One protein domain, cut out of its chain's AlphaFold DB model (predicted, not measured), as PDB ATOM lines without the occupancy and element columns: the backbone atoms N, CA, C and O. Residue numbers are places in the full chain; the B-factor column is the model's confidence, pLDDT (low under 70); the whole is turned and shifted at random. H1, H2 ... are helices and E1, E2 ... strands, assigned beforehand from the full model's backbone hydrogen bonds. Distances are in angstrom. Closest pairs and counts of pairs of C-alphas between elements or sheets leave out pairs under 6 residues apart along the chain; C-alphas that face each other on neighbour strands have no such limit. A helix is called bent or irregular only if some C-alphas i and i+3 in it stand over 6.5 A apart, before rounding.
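This is residues 40 to 123 and 158 to 200 of the 202 residues of an uncharacterized protein of Araneus ventricosus (UniProt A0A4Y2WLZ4). A small antiparallel sheet of four strands, curled like part of a barrel, makes a body with H4 packed on it, mostly on E2, and H2 at its side grazing the sheet. From this body a long arm, residues 40 to 65, sticks out and makes the length of the whole. The printed part has 127 residues, with four named helices and four named strands in the order H1 E1 H2 E2 H3 E3 H4 E4; the sheet's order is E1 E4 E2 E3 and the class is mixed, helices and strands. The whole is loose, with a radius of gyration of the C-alphas of 19.6 A, and spans 64 by 38 by 23 A.

Begin with the strongly twisted sheet, which runs from edge strand E1, residues 70 to 78, through E4, residues 190 to 199, and E2, residues 97 to 106, to edge strand E3, residues 161 to 167. E1 bends by 88 degrees at residue 73 and E2 by 62 degrees at residue 102. Look for N 76 and O 195, 3.1 A apart, between E1 and E4; N 100 and O 194, 2.9 A, between E4 and E2; and N 103 and O 164, 3.1 A, between E2 and E3. H4, residues 168 to 176, is on the sheet; its closest C-alphas to E2 are those of Tyr 168 and Tyr 99, 5.5 A apart. H2, residues 85 to 90, only grazes the sheet with residues 85 to 89. H2 and H4 only just touch, with 3 pairs of C-alphas within 8 A, the closest Cys 89 and Lys 172 at 6.3 A, and are about perpendicular at 88 degrees. E1, H2, E2 and E3, H4, E4 are split strand-helix-strand units, each with another strand between its two strands and a right-handed crossover. H1, residues 61 to 66, and H3, residues 109 to 115, are not on the sheet. Every O i to N i+4 pair is within hydrogen-bond range in H1, H2 and H4; in irregular H3, where C-alphas 110 and 113 are 7.2 A apart, 1 of 3 is, beside 3 of 4 O i to N i+3 pairs.

Find C-alpha 61 at (190.239, 221.909, 206.729), where H1 begins its 8.7 A. E1 covers 18.7 A, H2 8.5 A, E2 26.7 A, H3 10.1 A, E3 14.5 A and H4 12.4 A. E4 covers 24.8 A and ends at C-alpha 199, (186.588, 236.840, 219.169).

The farthest C-alphas, of Pro 42 and Glu 81, are 64.9 A apart. Residues 124 to 157 are not printed, and C-alphas 123 and 158 are 10.3 A apart across the cut. The link from H4 to E4 is long, and confidence is under 70 at residues 184 to 189 and 199 to 200.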
ATOM      1  N   GLN A  40     182.491 199.366 184.728       93.44
ATOM      2  CA  GLN A  40     183.775 199.910 184.267       93.44
ATOM      3  C   GLN A  40     184.995 199.227 184.913       93.44
ATOM      4  O   GLN A  40     186.126 199.507 184.523       93.44
ATOM      5  N   CYS A  41     184.790 198.365 185.910       93.50
ATOM      6  CA  CYS A  41     185.851 197.625 186.585       93.50
ATOM      7  C   CYS A  41     186.202 196.345 185.797       93.50
ATOM      8  O   CYS A  41     185.293 195.659 185.333       93.50
ATOM      9  N   PRO A  42     187.493 195.966 185.687       93.38
ATOM     10  CA  PRO A  42     187.911 194.761 184.958       93.38
ATOM     11  C   PRO A  42     187.292 193.449 185.465       93.38
ATOM     12  O   PRO A  42     187.059 192.545 184.669       93.38
ATOM     13  N   ASN A  43     187.008 193.359 186.769       92.62
ATOM     14  CA  ASN A  43     186.460 192.173 187.433       92.62
ATOM     15  C   ASN A  43     184.958 192.320 187.740       92.62
ATOM     16  O   ASN A  43     184.488 191.798 188.747       92.62
ATOM     17  N   TYR A  44     184.213 193.090 186.939       96.38
ATOM     18  CA  TYR A  44     182.783 193.311 187.174       96.38
ATOM     19  C   TYR A  44     181.990 191.998 187.160       96.38
ATOM     20  O   TYR A  44     182.060 191.238 186.192       96.38
ATOM     21  N   ASP A  45     181.180 191.791 188.197       95.88
ATOM     22  CA  ASP A  45     180.220 190.696 188.279       95.88
ATOM     23  C   ASP A  45     178.792 191.254 188.226       95.88
ATOM     24  O   ASP A  45     178.329 191.936 189.144       95.88
ATOM     25  N   ALA A  46     178.089 190.951 187.131       95.75
ATOM     26  CA  ALA A  46     176.708 191.376 186.909       95.75
ATOM     27  C   ALA A  46     175.682 190.644 187.792       95.75
ATOM     28  O   ALA A  46     174.525 191.064 187.839       95.75
ATOM     29  N   SER A  47     176.073 189.548 188.452       96.44
ATOM     30  CA  SER A  47     175.224 188.825 189.407       96.44
ATOM     31  C   SER A  47     175.223 189.458 190.802       96.44
ATOM     32  O   SER A  47     174.270 189.272 191.559       96.44
ATOM     33  N   GLU A  48     176.242 190.259 191.109       95.19
ATOM     34  CA  GLU A  48     176.397 190.964 192.376       95.19
ATOM     35  C   GLU A  48     175.874 192.406 192.292       95.19
ATOM     36  O   GLU A  48     175.812 193.033 191.231       95.19
ATOM     37  N   ALA A  49     175.509 192.976 193.441       96.19
ATOM     38  CA  ALA A  49     175.066 194.367 193.501       96.19
ATOM     39  C   ALA A  49     176.206 195.336 193.143       96.19
ATOM     40  O   ALA A  49     177.371 195.118 193.493       96.19
ATOM     41  N   ASN A  50     175.866 196.455 192.494       95.81
ATOM     42  CA  ASN A  50     176.845 197.504 192.224       95.81
ATOM     43  C   ASN A  50     177.371 198.099 193.539       95.81
ATOM     44  O   ASN A  50     176.597 198.474 194.423       95.81
ATOM     45  N   LYS A  51     178.691 198.244 193.637       94.88
ATOM     46  CA  LYS A  51     179.398 198.749 194.813       94.88
ATOM     47  C   LYS A  51     180.409 199.810 194.403       94.88
ATOM     48  O   LYS A  51     181.278 199.559 193.573       94.88
ATOM     49  N   TYR A  52     180.328 200.975 195.033       93.31
ATOM     50  CA  TYR A  52     181.183 202.126 194.749       93.31
ATOM     51  C   TYR A  52     182.091 202.423 195.940       93.31
ATOM     52  O   TYR A  52     181.702 202.234 197.094       93.31
ATOM     53  N   ILE A  53     183.290 202.925 195.659       92.50
ATOM     54  CA  ILE A  53     184.212 203.450 196.668       92.50
ATOM     55  C   ILE A  53     184.297 204.955 196.439       92.50
ATOM     56  O   ILE A  53     184.611 205.396 195.336       92.50
ATOM     57  N   THR A  54     183.980 205.734 197.470       92.38
ATOM     58  CA  THR A  54     183.983 207.198 197.394       92.38
ATOM     59  C   THR A  54     185.179 207.746 198.154       92.38
ATOM     60  O   THR A  54     185.425 207.343 199.289       92.38
ATOM     61  N   TYR A  55     185.900 208.677 197.534       92.00
ATOM     62  CA  TYR A  55     186.949 209.456 198.181       92.00
ATOM     63  C   TYR A  55     186.429 210.872 198.434       92.00
ATOM     64  O   TYR A  55     185.994 211.547 197.502       92.00
ATOM     65  N   LEU A  56     186.442 211.293 199.697       93.81
ATOM     66  CA  LEU A  56     186.012 212.618 200.133       93.81
ATOM     67  C   LEU A  56     187.192 213.306 200.812       93.81
ATOM     68  O   LEU A  56     187.825 212.711 201.683       93.81
ATOM     69  N   ASP A  57     187.452 214.554 200.432       95.31
ATOM     70  CA  ASP A  57     188.502 215.381 201.021       95.31
ATOM     71  C   ASP A  57     187.966 216.790 201.303       95.31
ATOM     72  O   ASP A  57     187.181 217.347 200.528       95.31
ATOM     73  N   ALA A  58     188.352 217.343 202.451       94.62
ATOM     74  CA  ALA A  58     187.948 218.674 202.871       94.62
ATOM     75  C   ALA A  58     189.000 219.705 202.441       94.62
ATOM     76  O   ALA A  58     190.082 219.795 203.024       94.62
ATOM     77  N   ASN A  59     188.635 220.558 201.482       95.75
ATOM     78  CA  ASN A  59     189.490 221.652 201.026       95.75
ATOM     79  C   ASN A  59     189.825 222.610 202.181       95.75
ATOM     80  O   ASN A  59     188.942 223.288 202.707       95.75
ATOM     81  N   ASN A  60     191.111 222.715 202.528       94.88
ATOM     82  CA  ASN A  60     191.624 223.629 203.555       94.88
ATOM     83  C   ASN A  60     190.938 223.470 204.931       94.88
ATOM     84  O   ASN A  60     190.480 224.447 205.527       94.88
ATOM     85  N   LEU A  61     190.887 222.236 205.451       93.25
ATOM     86  CA  LEU A  61     190.239 221.909 206.729       93.25
ATOM     87  C   LEU A  61     190.683 222.815 207.893       93.25
ATOM     88  O   LEU A  61     189.842 223.362 208.604       93.25
ATOM     89  N   TYR A  62     191.995 223.009 208.075       90.94
ATOM     90  CA  TYR A  62     192.505 223.878 209.141       90.94
ATOM     91  C   TYR A  62     192.193 225.352 208.893       90.94
ATOM     92  O   TYR A  62     191.864 226.051 209.843       90.94
ATOM     93  N   GLY A  63     192.229 225.829 207.645       93.56
ATOM     94  CA  GLY A  63     191.837 227.202 207.332       93.56
ATOM     95  C   GLY A  63     190.354 227.464 207.593       93.56
ATOM     96  O   GLY A  63     190.014 228.515 208.126       93.56
ATOM     97  N   TRP A  64     189.481 226.494 207.302       92.12
ATOM     98  CA  TRP A  64     188.068 226.560 207.688       92.12
ATOM     99  C   TRP A  64     187.894 226.551 209.212       92.12
ATOM    100  O   TRP A  64     187.126 227.345 209.744       92.12
ATOM    101  N   ALA A  65     188.643 225.715 209.938       91.12
ATOM    102  CA  ALA A  65     188.606 225.700 211.403       91.12
ATOM    103  C   ALA A  65     189.108 227.026 212.007       91.12
ATOM    104  O   ALA A  65     188.502 227.547 212.938       91.12
ATOM    105  N   MET A  66     190.162 227.611 211.435       89.50
ATOM    106  CA  MET A  66     190.659 228.948 211.776       89.50
ATOM    107  C   MET A  66     189.695 230.069 211.376       89.50
ATOM    108  O   MET A  66     189.853 231.198 211.838       89.50
ATOM    109  N   SER A  67     188.699 229.772 210.534       88.44
ATOM    110  CA  SER A  67     187.642 230.717 210.192       88.44
ATOM    111  C   SER A  67     186.497 230.754 211.209       88.44
ATOM    112  O   SER A  67     185.537 231.503 211.036       88.44
ATOM    113  N   GLN A  68     186.546 229.886 212.218       87.94
ATOM    114  CA  GLN A  68     185.555 229.815 213.283       87.94
ATOM    115  C   GLN A  68     185.978 230.713 214.457       87.94
ATOM    116  O   GLN A  68     187.162 231.018 214.592       87.94
ATOM    117  N   PRO A  69     185.053 231.086 215.359       88.62
ATOM    118  CA  PRO A  69     185.421 231.695 216.633       88.62
ATOM    119  C   PRO A  69     186.382 230.787 217.412       88.62
ATOM    120  O   PRO A  69     186.064 229.623 217.680       88.62
ATOM    121  N   LEU A  70     187.556 231.321 217.753       90.38
ATOM    122  CA  LEU A  70     188.615 230.628 218.489       90.38
ATOM    123  C   LEU A  70     188.898 231.340 219.817       90.38
ATOM    124  O   LEU A  70     188.774 232.562 219.854       90.38
ATOM    125  N   PRO A  71     189.307 230.619 220.879       92.06
ATOM    126  CA  PRO A  71     189.688 231.220 222.157       92.06
ATOM    127  C   PRO A  71     190.874 232.182 222.009       92.06
ATOM    128  O   PRO A  71     191.892 231.802 221.428       92.06
ATOM    129  N   VAL A  72     190.759 233.401 222.541       92.38
ATOM    130  CA  VAL A  72     191.811 234.431 222.438       92.38
ATOM    131  C   VAL A  72     192.136 235.145 223.748       92.38
ATOM    132  O   VAL A  72     193.275 235.578 223.904       92.38
ATOM    133  N   SER A  73     191.174 235.302 224.662       92.88
ATOM    134  CA  SER A  73     191.328 236.138 225.861       92.88
ATOM    135  C   SER A  73     190.394 235.722 226.997       92.88
ATOM    136  O   SER A  73     189.526 234.861 226.811       92.88
ATOM    137  N   ASP A  74     190.555 236.392 228.144       92.12
ATOM    138  CA  ASP A  74     189.656 236.312 229.306       92.12
ATOM    139  C   ASP A  74     189.471 234.867 229.811       92.12
ATOM    140  O   ASP A  74     188.355 234.382 229.992       92.12
ATOM    141  N   PHE A  75     190.589 234.154 229.970       94.44
ATOM    142  CA  PHE A  75     190.599 232.787 230.483       94.44
ATOM    143  C   PHE A  75     190.329 232.783 231.990       94.44
ATOM    144  O   PHE A  75     191.101 233.356 232.757       94.44
ATOM    145  N   GLU A  76     189.262 232.112 232.413       94.62
ATOM    146  CA  GLU A  76     188.846 232.072 233.815       94.62
ATOM    147  C   GLU A  76     188.343 230.676 234.189       94.62
ATOM    148  O   GLU A  76     187.566 230.060 233.457       94.62
ATOM    149  N   TRP A  77     188.803 230.159 235.328       94.88
ATOM    150  CA  TRP A  77     188.233 228.946 235.902       94.88
ATOM    151  C   TRP A  77     186.838 229.241 236.433       94.88
ATOM    152  O   TRP A  77     186.671 230.172 237.212       94.88
ATOM    153  N   LEU A  78     185.871 228.413 236.055       92.81
ATOM    154  CA  LEU A  78     184.537 228.429 236.630       92.81
ATOM    155  C   LEU A  78     184.330 227.200 237.500       92.81
ATOM    156  O   LEU A  78     184.643 226.070 237.099       92.81
ATOM    157  N   SER A  79     183.752 227.419 238.672       85.81
ATOM    158  CA  SER A  79     183.279 226.338 239.515       85.81
ATOM    159  C   SER A  79     181.984 225.731 238.944       85.81
ATOM    160  O   SER A  79     181.228 226.408 238.234       85.81
ATOM    161  N   PRO A  80     181.681 224.454 239.240       78.38
ATOM    162  CA  PRO A  80     180.423 223.826 238.825       78.38
ATOM    163  C   PRO A  80     179.165 224.555 239.331       78.38
ATOM    164  O   PRO A  80     178.087 224.403 238.759       78.38
ATOM    165  N   GLU A  81     179.281 225.357 240.392       82.44
ATOM    166  CA  GLU A  81     178.193 226.185 240.914       82.44
ATOM    167  C   GLU A  81     177.934 227.449 240.074       82.44
ATOM    168  O   GLU A  81     176.819 227.971 240.085       82.44
ATOM    169  N   GLU A  82     178.935 227.943 239.341       85.81
ATOM    170  CA  GLU A  82     178.841 229.169 238.535       85.81
ATOM    171  C   GLU A  82     178.212 228.929 237.159       85.81
ATOM    172  O   GLU A  82     177.606 229.836 236.577       85.81
ATOM    173  N   ILE A  83     178.331 227.709 236.630       88.19
ATOM    174  CA  ILE A  83     177.826 227.361 235.304       88.19
ATOM    175  C   ILE A  83     177.248 225.948 235.263       88.19
ATOM    176  O   ILE A  83     177.911 224.950 235.523       88.19
ATOM    177  N   SER A  84     175.985 225.852 234.854       89.00
ATOM    178  CA  SER A  84     175.324 224.564 234.648       89.00
ATOM    179  C   SER A  84     175.580 224.006 233.246       89.00
ATOM    180  O   SER A  84     175.684 224.739 232.257       89.00
ATOM    181  N   LEU A  85     175.540 222.677 233.119       88.12
ATOM    182  CA  LEU A  85     175.536 222.010 231.813       88.12
ATOM    183  C   LEU A  85     174.428 222.506 230.886       88.12
ATOM    184  O   LEU A  85     174.622 222.551 229.671       88.12
ATOM    185  N   GLN A  86     173.266 222.872 231.435       90.00
ATOM    186  CA  GLN A  86     172.161 223.406 230.649       90.00
ATOM    187  C   GLN A  86     172.566 224.716 229.962       90.00
ATOM    188  O   GLN A  86     172.339 224.862 228.760       90.00
ATOM    189  N   GLN A  87     173.221 225.630 230.684       91.56
ATOM    190  CA  GLN A  87     173.728 226.885 230.120       91.56
ATOM    191  C   GLN A  87     174.810 226.627 229.059       91.56
ATOM    192  O   GLN A  87     174.751 227.191 227.961       91.56
ATOM    193  N   ILE A  88     175.738 225.700 229.317       92.31
ATOM    194  CA  ILE A  88     176.770 225.292 228.344       92.31
ATOM    195  C   ILE A  88     176.120 224.731 227.065       92.31
ATOM    196  O   ILE A  88     176.456 225.124 225.943       92.31
ATOM    197  N   CYS A  89     175.124 223.853 227.208       91.56
ATOM    198  CA  CYS A  89     174.400 223.256 226.086       91.56
ATOM    199  C   CYS A  89     173.521 224.261 225.330       91.56
ATOM    200  O   CYS A  89     173.254 224.058 224.145       91.56
ATOM    201  N   GLN A  90     173.111 225.362 225.957       94.12
ATOM    202  CA  GLN A  90     172.342 226.439 225.321       94.12
ATOM    203  C   GLN A  90     173.225 227.498 224.642       94.12
ATOM    204  O   GLN A  90     172.753 228.191 223.747       94.12
ATOM    205  N   THR A  91     174.515 227.577 224.985       93.94
ATOM    206  CA  THR A  91     175.451 228.582 224.444       93.94
ATOM    207  C   THR A  91     175.627 228.447 222.922       93.94
ATOM    208  O   THR A  91     176.050 227.384 222.472       93.94
ATOM    209  N   PRO A  92     175.310 229.454 222.091       93.31
ATOM    210  CA  PRO A  92     175.438 229.360 220.630       93.31
ATOM    211  C   PRO A  92     176.854 229.000 220.160       93.31
ATOM    212  O   PRO A  92     177.825 229.327 220.829       93.31
ATOM    213  N   SER A  93     176.991 228.339 219.004       89.56
ATOM    214  CA  SER A  93     178.315 227.920 218.488       89.56
ATOM    215  C   SER A  93     179.192 229.087 218.020       89.56
ATOM    216  O   SER A  93     180.399 228.918 217.857       89.56
ATOM    217  N   ASP A  94     178.566 230.234 217.775       89.06
ATOM    218  CA  ASP A  94     179.133 231.520 217.382       89.06
ATOM    219  C   ASP A  94     179.140 232.537 218.536       89.06
ATOM    220  O   ASP A  94     179.401 233.722 218.324       89.06
ATOM    221  N   ALA A  95     178.861 232.085 219.763       90.88
ATOM    222  CA  ALA A  95     178.931 232.933 220.938       90.88
ATOM    223  C   ALA A  95     180.347 233.491 221.122       90.88
ATOM    224  O   ALA A  95     181.349 232.811 220.887       90.88
ATOM    225  N   THR A  96     180.423 234.722 221.626       90.06
ATOM    226  CA  THR A  96     181.701 235.348 221.983       90.06
ATOM    227  C   THR A  96     182.373 234.662 223.167       90.06
ATOM    228  O   THR A  96     183.549 234.876 223.404       90.06
ATOM    229  N   THR A  97     181.638 233.858 223.931       92.25
ATOM    230  CA  THR A  97     182.148 233.111 225.080       92.25
ATOM    231  C   THR A  97     181.904 231.629 224.849       92.25
ATOM    232  O   THR A  97     180.838 231.229 224.381       92.25
ATOM    233  N   GLY A  98     182.903 230.817 225.168       94.56
ATOM    234  CA  GLY A  98     182.863 229.370 225.090       94.56
ATOM    235  C   GLY A  98     183.422 228.728 226.350       94.56
ATOM    236  O   GLY A  98     183.968 229.392 227.228       94.56
ATOM    237  N   TYR A  99     183.285 227.409 226.411       95.12
ATOM    238  CA  TYR A  99     183.704 226.608 227.554       95.12
ATOM    239  C   TYR A  99     184.542 225.422 227.096       95.12
ATOM    240  O   TYR A  99     184.230 224.768 226.091       95.12
ATOM    241  N   ILE A 100     185.585 225.132 227.860       95.88
ATOM    242  CA  ILE A 100     186.348 223.892 227.782       95.88
ATOM    243  C   ILE A 100     186.164 223.200 229.122       95.88
ATOM    244  O   ILE A 100     186.380 223.796 230.168       95.88
ATOM    245  N   LEU A 101     185.716 221.957 229.081       95.19
ATOM    246  CA  LEU A 101     185.279 221.209 230.252       95.19
ATOM    247  C   LEU A 101     185.975 219.858 230.300       95.19
ATOM    248  O   LEU A 101     186.321 219.301 229.258       95.19
ATOM    249  N   GLU A 102     186.140 219.334 231.505       94.88
ATOM    250  CA  GLU A 102     186.540 217.956 231.754       94.88
ATOM    251  C   GLU A 102     185.363 217.168 232.309       94.88
ATOM    252  O   GLU A 102     184.753 217.560 233.305       94.88
ATOM    253  N   VAL A 103     185.037 216.067 231.637       93.62
ATOM    254  CA  VAL A 103     183.850 215.260 231.937       93.62
ATOM    255  C   VAL A 103     184.118 213.773 231.790       93.62
ATOM    256  O   VAL A 103     184.995 213.349 231.030       93.62
ATOM    257  N   ASP A 104     183.276 212.987 232.450       94.88
ATOM    258  CA  ASP A 104     183.154 211.557 232.216       94.88
ATOM    259  C   ASP A 104     181.959 211.274 231.306       94.88
ATOM    260  O   ASP A 104     180.845 211.747 231.535       94.88
ATOM    261  N   MET A 105     182.188 210.489 230.254       95.25
ATOM    262  CA  MET A 105     181.148 210.127 229.293       95.25
ATOM    263  C   MET A 105     181.018 208.615 229.176       95.25
ATOM    264  O   MET A 105     181.998 207.896 228.989       95.25
ATOM    265  N   GLU A 106     179.784 208.136 229.226       96.38
ATOM    266  CA  GLU A 106     179.424 206.785 228.840       96.38
ATOM    267  C   GLU A 106     179.355 206.697 227.314       96.38
ATOM    268  O   GLU A 106     178.797 207.574 226.644       96.38
ATOM    269  N   TYR A 107     179.911 205.608 226.785       97.50
ATOM    270  CA  TYR A 107     179.721 205.175 225.412       97.50
ATOM    271  C   TYR A 107     178.713 204.020 225.411       97.50
ATOM    272  O   TYR A 107     179.079 202.890 225.738       97.50
ATOM    273  N   PRO A 108     177.433 204.272 225.091       97.31
ATOM    274  CA  PRO A 108     176.418 203.241 225.217       97.31
ATOM    275  C   PRO A 108     176.663 202.067 224.249       97.31
ATOM    276  O   PRO A 108     176.900 202.312 223.057       97.31
ATOM    277  N   PRO A 109     176.570 200.802 224.711       97.25
ATOM    278  CA  PRO A 109     176.797 199.623 223.874       97.25
ATOM    279  C   PRO A 109     175.920 199.572 222.620       97.25
ATOM    280  O   PRO A 109     176.358 199.083 221.582       97.25
ATOM    281  N   GLU A 110     174.703 200.119 222.683       97.50
ATOM    282  CA  GLU A 110     173.780 200.200 221.549       97.50
ATOM    283  C   GLU A 110     174.315 201.031 220.366       97.50
ATOM    284  O   GLU A 110     173.839 200.874 219.244       97.50
ATOM    285  N   LEU A 111     175.318 201.890 220.589       97.44
ATOM    286  CA  LEU A 111     175.943 202.707 219.545       97.44
ATOM    287  C   LEU A 111     177.169 202.047 218.909       97.44
ATOM    288  O   LEU A 111     177.699 202.574 217.932       97.44
ATOM    289  N   HIS A 112     177.650 200.923 219.449       96.06
ATOM    290  CA  HIS A 112     178.929 200.344 219.037       96.06
ATOM    291  C   HIS A 112     178.939 199.951 217.562       96.06
ATOM    292  O   HIS A 112     179.872 200.315 216.853       96.06
ATOM    293  N   ASP A 113     177.884 199.291 217.081       95.81
ATOM    294  CA  ASP A 113     177.778 198.904 215.672       95.81
ATOM    295  C   ASP A 113     177.674 200.129 214.754       95.81
ATOM    296  O   ASP A 113     178.329 200.188 213.712       95.81
ATOM    297  N   LEU A 114     176.903 201.141 215.170       96.44
ATOM    298  CA  LEU A 114     176.700 202.371 214.405       96.44
ATOM    299  C   LEU A 114     177.997 203.181 214.275       96.44
ATOM    300  O   LEU A 114     178.299 203.715 213.208       96.44
ATOM    301  N   HIS A 115     178.773 203.270 215.352       95.94
ATOM    302  CA  HIS A 115     179.982 204.087 215.414       95.94
ATOM    303  C   HIS A 115     181.273 203.307 215.148       95.94
ATOM    304  O   HIS A 115     182.349 203.904 215.148       95.94
ATOM    305  N   ASN A 116     181.198 202.003 214.874       91.75
ATOM    306  CA  ASN A 116     182.365 201.141 214.671       91.75
ATOM    307  C   ASN A 116     183.329 201.681 213.596       91.75
ATOM    308  O   ASN A 116     184.549 201.564 213.705       91.75
ATOM    309  N   ASN A 117     182.781 202.320 212.558       90.75
ATOM    310  CA  ASN A 117     183.577 202.860 211.460       90.75
ATOM    311  C   ASN A 117     184.290 204.171 211.786       90.75
ATOM    312  O   ASN A 117     185.269 204.479 211.106       90.75
ATOM    313  N   TYR A 118     183.802 204.937 212.764       92.62
ATOM    314  CA  TYR A 118     184.380 206.217 213.165       92.62
ATOM    315  C   TYR A 118     184.010 206.566 214.623       92.62
ATOM    316  O   TYR A 118     183.133 207.404 214.858       92.62
ATOM    317  N   PRO A 119     184.641 205.910 215.620       95.31
ATOM    318  CA  PRO A 119     184.336 206.156 217.023       95.31
ATOM    319  C   PRO A 119     184.578 207.611 217.438       95.31
ATOM    320  O   PRO A 119     185.599 208.217 217.109       95.31
ATOM    321  N   LEU A 120     183.640 208.154 218.210       96.19
ATOM    322  CA  LEU A 120     183.702 209.501 218.772       96.19
ATOM    323  C   LEU A 120     184.712 209.615 219.922       96.19
ATOM    324  O   LEU A 120     185.094 208.617 220.532       96.19
ATOM    325  N   ALA A 121     185.092 210.856 220.239       96.12
ATOM    326  CA  ALA A 121     185.949 211.204 221.373       96.12
ATOM    327  C   ALA A 121     187.263 210.386 221.436       96.12
ATOM    328  O   ALA A 121     187.484 209.641 222.390       96.12
ATOM    329  N   PRO A 122     188.160 210.510 220.438       95.94
ATOM    330  CA  PRO A 122     189.420 209.774 220.436       95.94
ATOM    331  C   PRO A 122     190.314 210.197 221.610       95.94
ATOM    332  O   PRO A 122     190.348 211.370 222.005       95.94
ATOM    333  N   GLU A 123     191.075 209.239 222.134       94.50
ATOM    334  CA  GLU A 123     191.914 209.403 223.325       94.50
ATOM    335  C   GLU A 123     193.374 209.091 223.019       94.50
ATOM    336  O   GLU A 123     193.683 208.265 222.160       94.50
ATOM    337  N   LEU A 158     185.644 202.739 221.458       95.62
ATOM    338  CA  LEU A 158     184.269 202.673 221.966       95.62
ATOM    339  C   LEU A 158     184.201 202.538 223.502       95.62
ATOM    340  O   LEU A 158     183.164 202.177 224.039       95.62
ATOM    341  N   TYR A 159     185.300 202.768 224.229       95.62
ATOM    342  CA  TYR A 159     185.275 202.747 225.693       95.62
ATOM    343  C   TYR A 159     184.625 204.015 226.253       95.62
ATOM    344  O   TYR A 159     184.649 205.070 225.610       95.62
ATOM    345  N   ASN A 160     184.122 203.928 227.485       96.62
ATOM    346  CA  ASN A 160     183.760 205.105 228.273       96.62
ATOM    347  C   ASN A 160     184.957 206.056 228.387       96.62
ATOM    348  O   ASN A 160     186.104 205.618 228.482       96.62
ATOM    349  N   LYS A 161     184.671 207.354 228.384       95.44
ATOM    350  CA  LYS A 161     185.666 208.419 228.503       95.44
ATOM    351  C   LYS A 161     185.740 208.866 229.945       95.44
ATOM    352  O   LYS A 161     184.703 209.014 230.591       95.44
ATOM    353  N   GLN A 162     186.957 209.046 230.437       93.81
ATOM    354  CA  GLN A 162     187.218 209.463 231.810       93.81
ATOM    355  C   GLN A 162     188.124 210.687 231.805       93.81
ATOM    356  O   GLN A 162     189.151 210.685 231.122       93.81
ATOM    357  N   ASN A 163     187.768 211.716 232.569       93.81
ATOM    358  CA  ASN A 163     188.467 212.996 232.631       93.81
ATOM    359  C   ASN A 163     188.761 213.560 231.225       93.81
ATOM    360  O   ASN A 163     189.891 213.955 230.905       93.81
ATOM    361  N   TYR A 164     187.757 213.515 230.347       95.62
ATOM    362  CA  TYR A 164     187.899 213.890 228.948       95.62
ATOM    363  C   TYR A 164     187.747 215.399 228.791       95.62
ATOM    364  O   TYR A 164     186.655 215.937 228.962       95.62
ATOM    365  N   VAL A 165     188.841 216.070 228.430       96.81
ATOM    366  CA  VAL A 165     188.843 217.511 228.159       96.81
ATOM    367  C   VAL A 165     188.342 217.778 226.741       96.81
ATOM    368  O   VAL A 165     188.914 217.278 225.767       96.81
ATOM    369  N   LEU A 166     187.288 218.583 226.608       96.19
ATOM    370  CA  LEU A 166     186.710 218.960 225.319       96.19
ATOM    371  C   LEU A 166     186.088 220.355 225.320       96.19
ATOM    372  O   LEU A 166     185.639 220.875 226.335       96.19
ATOM    373  N   HIS A 167     186.008 220.943 224.130       95.69
ATOM    374  CA  HIS A 167     185.255 222.170 223.898       95.69
ATOM    375  C   HIS A 167     183.742 221.895 223.892       95.69
ATOM    376  O   HIS A 167     183.298 220.871 223.364       95.69
ATOM    377  N   TYR A 168     182.934 222.836 224.381       95.19
ATOM    378  CA  TYR A 168     181.478 222.673 224.496       95.19
ATOM    379  C   TYR A 168     180.776 222.319 223.174       95.19
ATOM    380  O   TYR A 168     179.809 221.563 223.169       95.19
ATOM    381  N   ARG A 169     181.279 222.801 222.026       95.38
ATOM    382  CA  ARG A 169     180.746 222.420 220.699       95.38
ATOM    383  C   ARG A 169     180.862 220.913 220.443       95.38
ATOM    384  O   ARG A 169     179.933 220.320 219.902       95.38
ATOM    385  N   ASN A 170     181.963 220.294 220.874       95.69
ATOM    386  CA  ASN A 170     182.153 218.850 220.756       95.69
ATOM    387  C   ASN A 170     181.253 218.098 221.735       95.69
ATOM    388  O   ASN A 170     180.679 217.088 221.347       95.69
ATOM    389  N   LEU A 171     181.060 218.613 222.954       95.75
ATOM    390  CA  LEU A 171     180.114 218.027 223.910       95.75
ATOM    391  C   LEU A 171     178.703 217.941 223.311       95.75
ATOM    392  O   LEU A 171     178.092 216.876 223.308       95.75
ATOM    393  N   LYS A 172     178.212 219.044 222.728       95.94
ATOM    394  CA  LYS A 172     176.904 219.072 222.056       95.94
ATOM    395  C   LYS A 172     176.816 218.066 220.914       95.94
ATOM    396  O   LYS A 172     175.810 217.370 220.791       95.94
ATOM    397  N   LEU A 173     177.862 217.989 220.087       96.94
ATOM    398  CA  LEU A 173     177.935 217.013 219.003       96.94
ATOM    399  C   LEU A 173     177.843 215.588 219.558       96.94
ATOM    400  O   LEU A 173     177.032 214.798 219.087       96.94
ATOM    401  N   TYR A 174     178.622 215.268 220.587       97.06
ATOM    402  CA  TYR A 174     178.645 213.940 221.190       97.06
ATOM    403  C   TYR A 174     177.295 213.556 221.799       97.06
ATOM    404  O   TYR A 174     176.835 212.441 221.562       97.06
ATOM    405  N   PHE A 175     176.604 214.481 222.469       95.75
ATOM    406  CA  PHE A 175     175.236 214.250 222.943       95.75
ATOM    407  C   PHE A 175     174.252 214.022 221.801       95.75
ATOM    408  O   PHE A 175     173.433 213.109 221.872       95.75
ATOM    409  N   SER A 176     174.347 214.806 220.723       97.06
ATOM    410  CA  SER A 176     173.488 214.615 219.546       97.06
ATOM    411  C   SER A 176     173.706 213.261 218.864       97.06
ATOM    412  O   SER A 176     172.794 212.739 218.229       97.06
ATOM    413  N   LEU A 177     174.898 212.682 219.035       97.50
ATOM    414  CA  LEU A 177     175.264 211.359 218.541       97.50
ATOM    415  C   LEU A 177     175.065 210.255 219.594       97.50
ATOM    416  O   LEU A 177     175.389 209.106 219.329       97.50
ATOM    417  N   GLY A 178     174.509 210.571 220.767       97.31
ATOM    418  CA  GLY A 178     174.055 209.589 221.754       97.31
ATOM    419  C   GLY A 178     175.019 209.272 222.900       97.31
ATOM    420  O   GLY A 178     174.665 208.451 223.745       97.31
ATOM    421  N   LEU A 179     176.196 209.909 222.982       96.94
ATOM    422  CA  LEU A 179     177.034 209.809 224.187       96.94
ATOM    423  C   LEU A 179     176.300 210.442 225.371       96.94
ATOM    424  O   LEU A 179     175.576 211.428 225.218       96.94
ATOM    425  N   LYS A 180     176.502 209.878 226.559       94.94
ATOM    426  CA  LYS A 180     175.834 210.314 227.790       94.94
ATOM    427  C   LYS A 180     176.892 210.747 228.792       94.94
ATOM    428  O   LYS A 180     177.976 210.178 228.814       94.94
ATOM    429  N   LEU A 181     176.590 211.736 229.624       93.06
ATOM    430  CA  LEU A 181     177.427 211.991 230.795       93.06
ATOM    431  C   LEU A 181     177.191 210.913 231.839       93.06
ATOM    432  O   LEU A 181     176.054 210.477 232.042       93.06
ATOM    433  N   ILE A 182     178.267 210.523 232.508       89.25
ATOM    434  CA  ILE A 182     178.165 209.733 233.728       89.25
ATOM    435  C   ILE A 182     177.645 210.667 234.840       89.25
ATOM    436  O   ILE A 182     177.748 211.892 234.740       89.25
ATOM    437  N   LYS A 183     176.940 210.100 235.828       73.69
ATOM    438  CA  LYS A 183     176.485 210.810 237.032       73.69
ATOM    439  C   LYS A 183     176.897 210.042 238.290       73.69
ATOM    440  O   LYS A 183     176.129 209.210 238.768       73.69
ATOM    441  N   ASN A 184     178.038 210.336 238.892       57.66
ATOM    442  CA  ASN A 184     178.354 209.979 240.269       57.66
ATOM    443  C   ASN A 184     177.701 211.006 241.206       57.66
ATOM    444  O   ASN A 184     178.254 212.037 241.556       57.66
ATOM    445  N   SER A 185     176.456 210.715 241.584       47.41
ATOM    446  CA  SER A 185     175.775 211.170 242.806       47.41
ATOM    447  C   SER A 185     176.310 212.440 243.503       47.41
ATOM    448  O   SER A 185     176.768 212.344 244.639       47.41
ATOM    449  N   SER A 186     176.232 213.611 242.851       44.38
ATOM    450  CA  SER A 186     175.862 214.948 243.380       44.38
ATOM    451  C   SER A 186     176.222 216.025 242.341       44.38
ATOM    452  O   SER A 186     177.387 216.368 242.207       44.38
ATOM    453  N   SER A 187     175.216 216.584 241.651       52.06
ATOM    454  CA  SER A 187     175.307 217.560 240.537       52.06
ATOM    455  C   SER A 187     175.857 217.003 239.210       52.06
ATOM    456  O   SER A 187     176.545 215.990 239.190       52.06
ATOM    457  N   ASP A 188     175.415 217.567 238.080       56.88
ATOM    458  CA  ASP A 188     175.738 217.023 236.760       56.88
ATOM    459  C   ASP A 188     177.248 217.179 236.468       56.88
ATOM    460  O   ASP A 188     177.765 218.292 236.473       56.88
ATOM    461  N   GLU A 189     177.946 216.057 236.266       66.88
ATOM    462  CA  GLU A 189     179.397 215.889 236.477       66.88
ATOM    463  C   GLU A 189     180.317 216.648 235.524       66.88
ATOM    464  O   GLU A 189     180.890 216.102 234.578       66.88
ATOM    465  N   ILE A 190     180.499 217.924 235.817       77.06
ATOM    466  CA  ILE A 190     181.617 218.726 235.349       77.06
ATOM    467  C   ILE A 190     182.712 218.640 236.416       77.06
ATOM    468  O   ILE A 190     182.521 219.137 237.525       77.06
ATOM    469  N   HIS A 191     183.863 218.049 236.086       81.94
ATOM    470  CA  HIS A 191     185.007 217.987 237.012       81.94
ATOM    471  C   HIS A 191     185.714 219.333 237.124       81.94
ATOM    472  O   HIS A 191     186.116 219.762 238.201       81.94
ATOM    473  N   SER A 192     185.863 220.011 235.990       83.56
ATOM    474  CA  SER A 192     186.434 221.352 235.894       83.56
ATOM    475  C   SER A 192     185.951 222.036 234.616       83.56
ATOM    476  O   SER A 192     185.675 221.376 233.608       83.56
ATOM    477  N   THR A 193     185.809 223.363 234.658       88.88
ATOM    478  CA  THR A 193     185.426 224.181 233.499       88.88
ATOM    479  C   THR A 193     186.293 225.419 233.400       88.88
ATOM    480  O   THR A 193     186.395 226.198 234.338       88.88
ATOM    481  N   LEU A 194     186.858 225.627 232.219       90.69
ATOM    482  CA  LEU A 194     187.518 226.856 231.824       90.69
ATOM    483  C   LEU A 194     186.583 227.650 230.907       90.69
ATOM    484  O   LEU A 194     186.205 227.178 229.828       90.69
ATOM    485  N   LEU A 195     186.229 228.860 231.325       90.50
ATOM    486  CA  LEU A 195     185.610 229.859 230.471       90.50
ATOM    487  C   LEU A 195     186.680 230.505 229.600       90.50
ATOM    488  O   LEU A 195     187.769 230.846 230.061       90.50
ATOM    489  N   VAL A 196     186.356 230.661 228.321       90.81
ATOM    490  CA  VAL A 196     187.235 231.290 227.341       90.81
ATOM    491  C   VAL A 196     186.430 232.233 226.462       90.81
ATOM    492  O   VAL A 196     185.299 231.922 226.079       90.81
ATOM    493  N   LYS A 197     187.000 233.372 226.075       84.81
ATOM    494  CA  LYS A 197     186.361 234.258 225.102       84.81
ATOM    495  C   LYS A 197     186.896 233.992 223.705       84.81
ATOM    496  O   LYS A 197     188.105 234.004 223.473       84.81
ATOM    497  N   GLY A 198     185.981 233.754 222.774       78.94
ATOM    498  CA  GLY A 198     186.263 233.728 221.352       78.94
ATOM    499  C   GLY A 198     185.902 235.054 220.697       78.94
ATOM    500  O   GLY A 198     184.768 235.516 220.790       78.94
ATOM    501  N   LEU A 199     186.856 235.675 220.009       68.50
ATOM    502  CA  LEU A 199     186.588 236.840 219.169       68.50
ATOM    503  C   LEU A 199     186.773 236.445 217.712       68.50
ATOM    504  O   LEU A 199     187.786 235.857 217.339       68.50
ATOM    505  N   TYR A 200     185.795 236.806 216.887       60.97
ATOM    506  CA  TYR A 200     185.948 236.790 215.443       60.97
ATOM    507  C   TYR A 200     185.678 238.199 214.913       60.97
ATOM    508  O   TYR A 200     184.584 238.735 215.082       60.97
TER     509      TYR A 200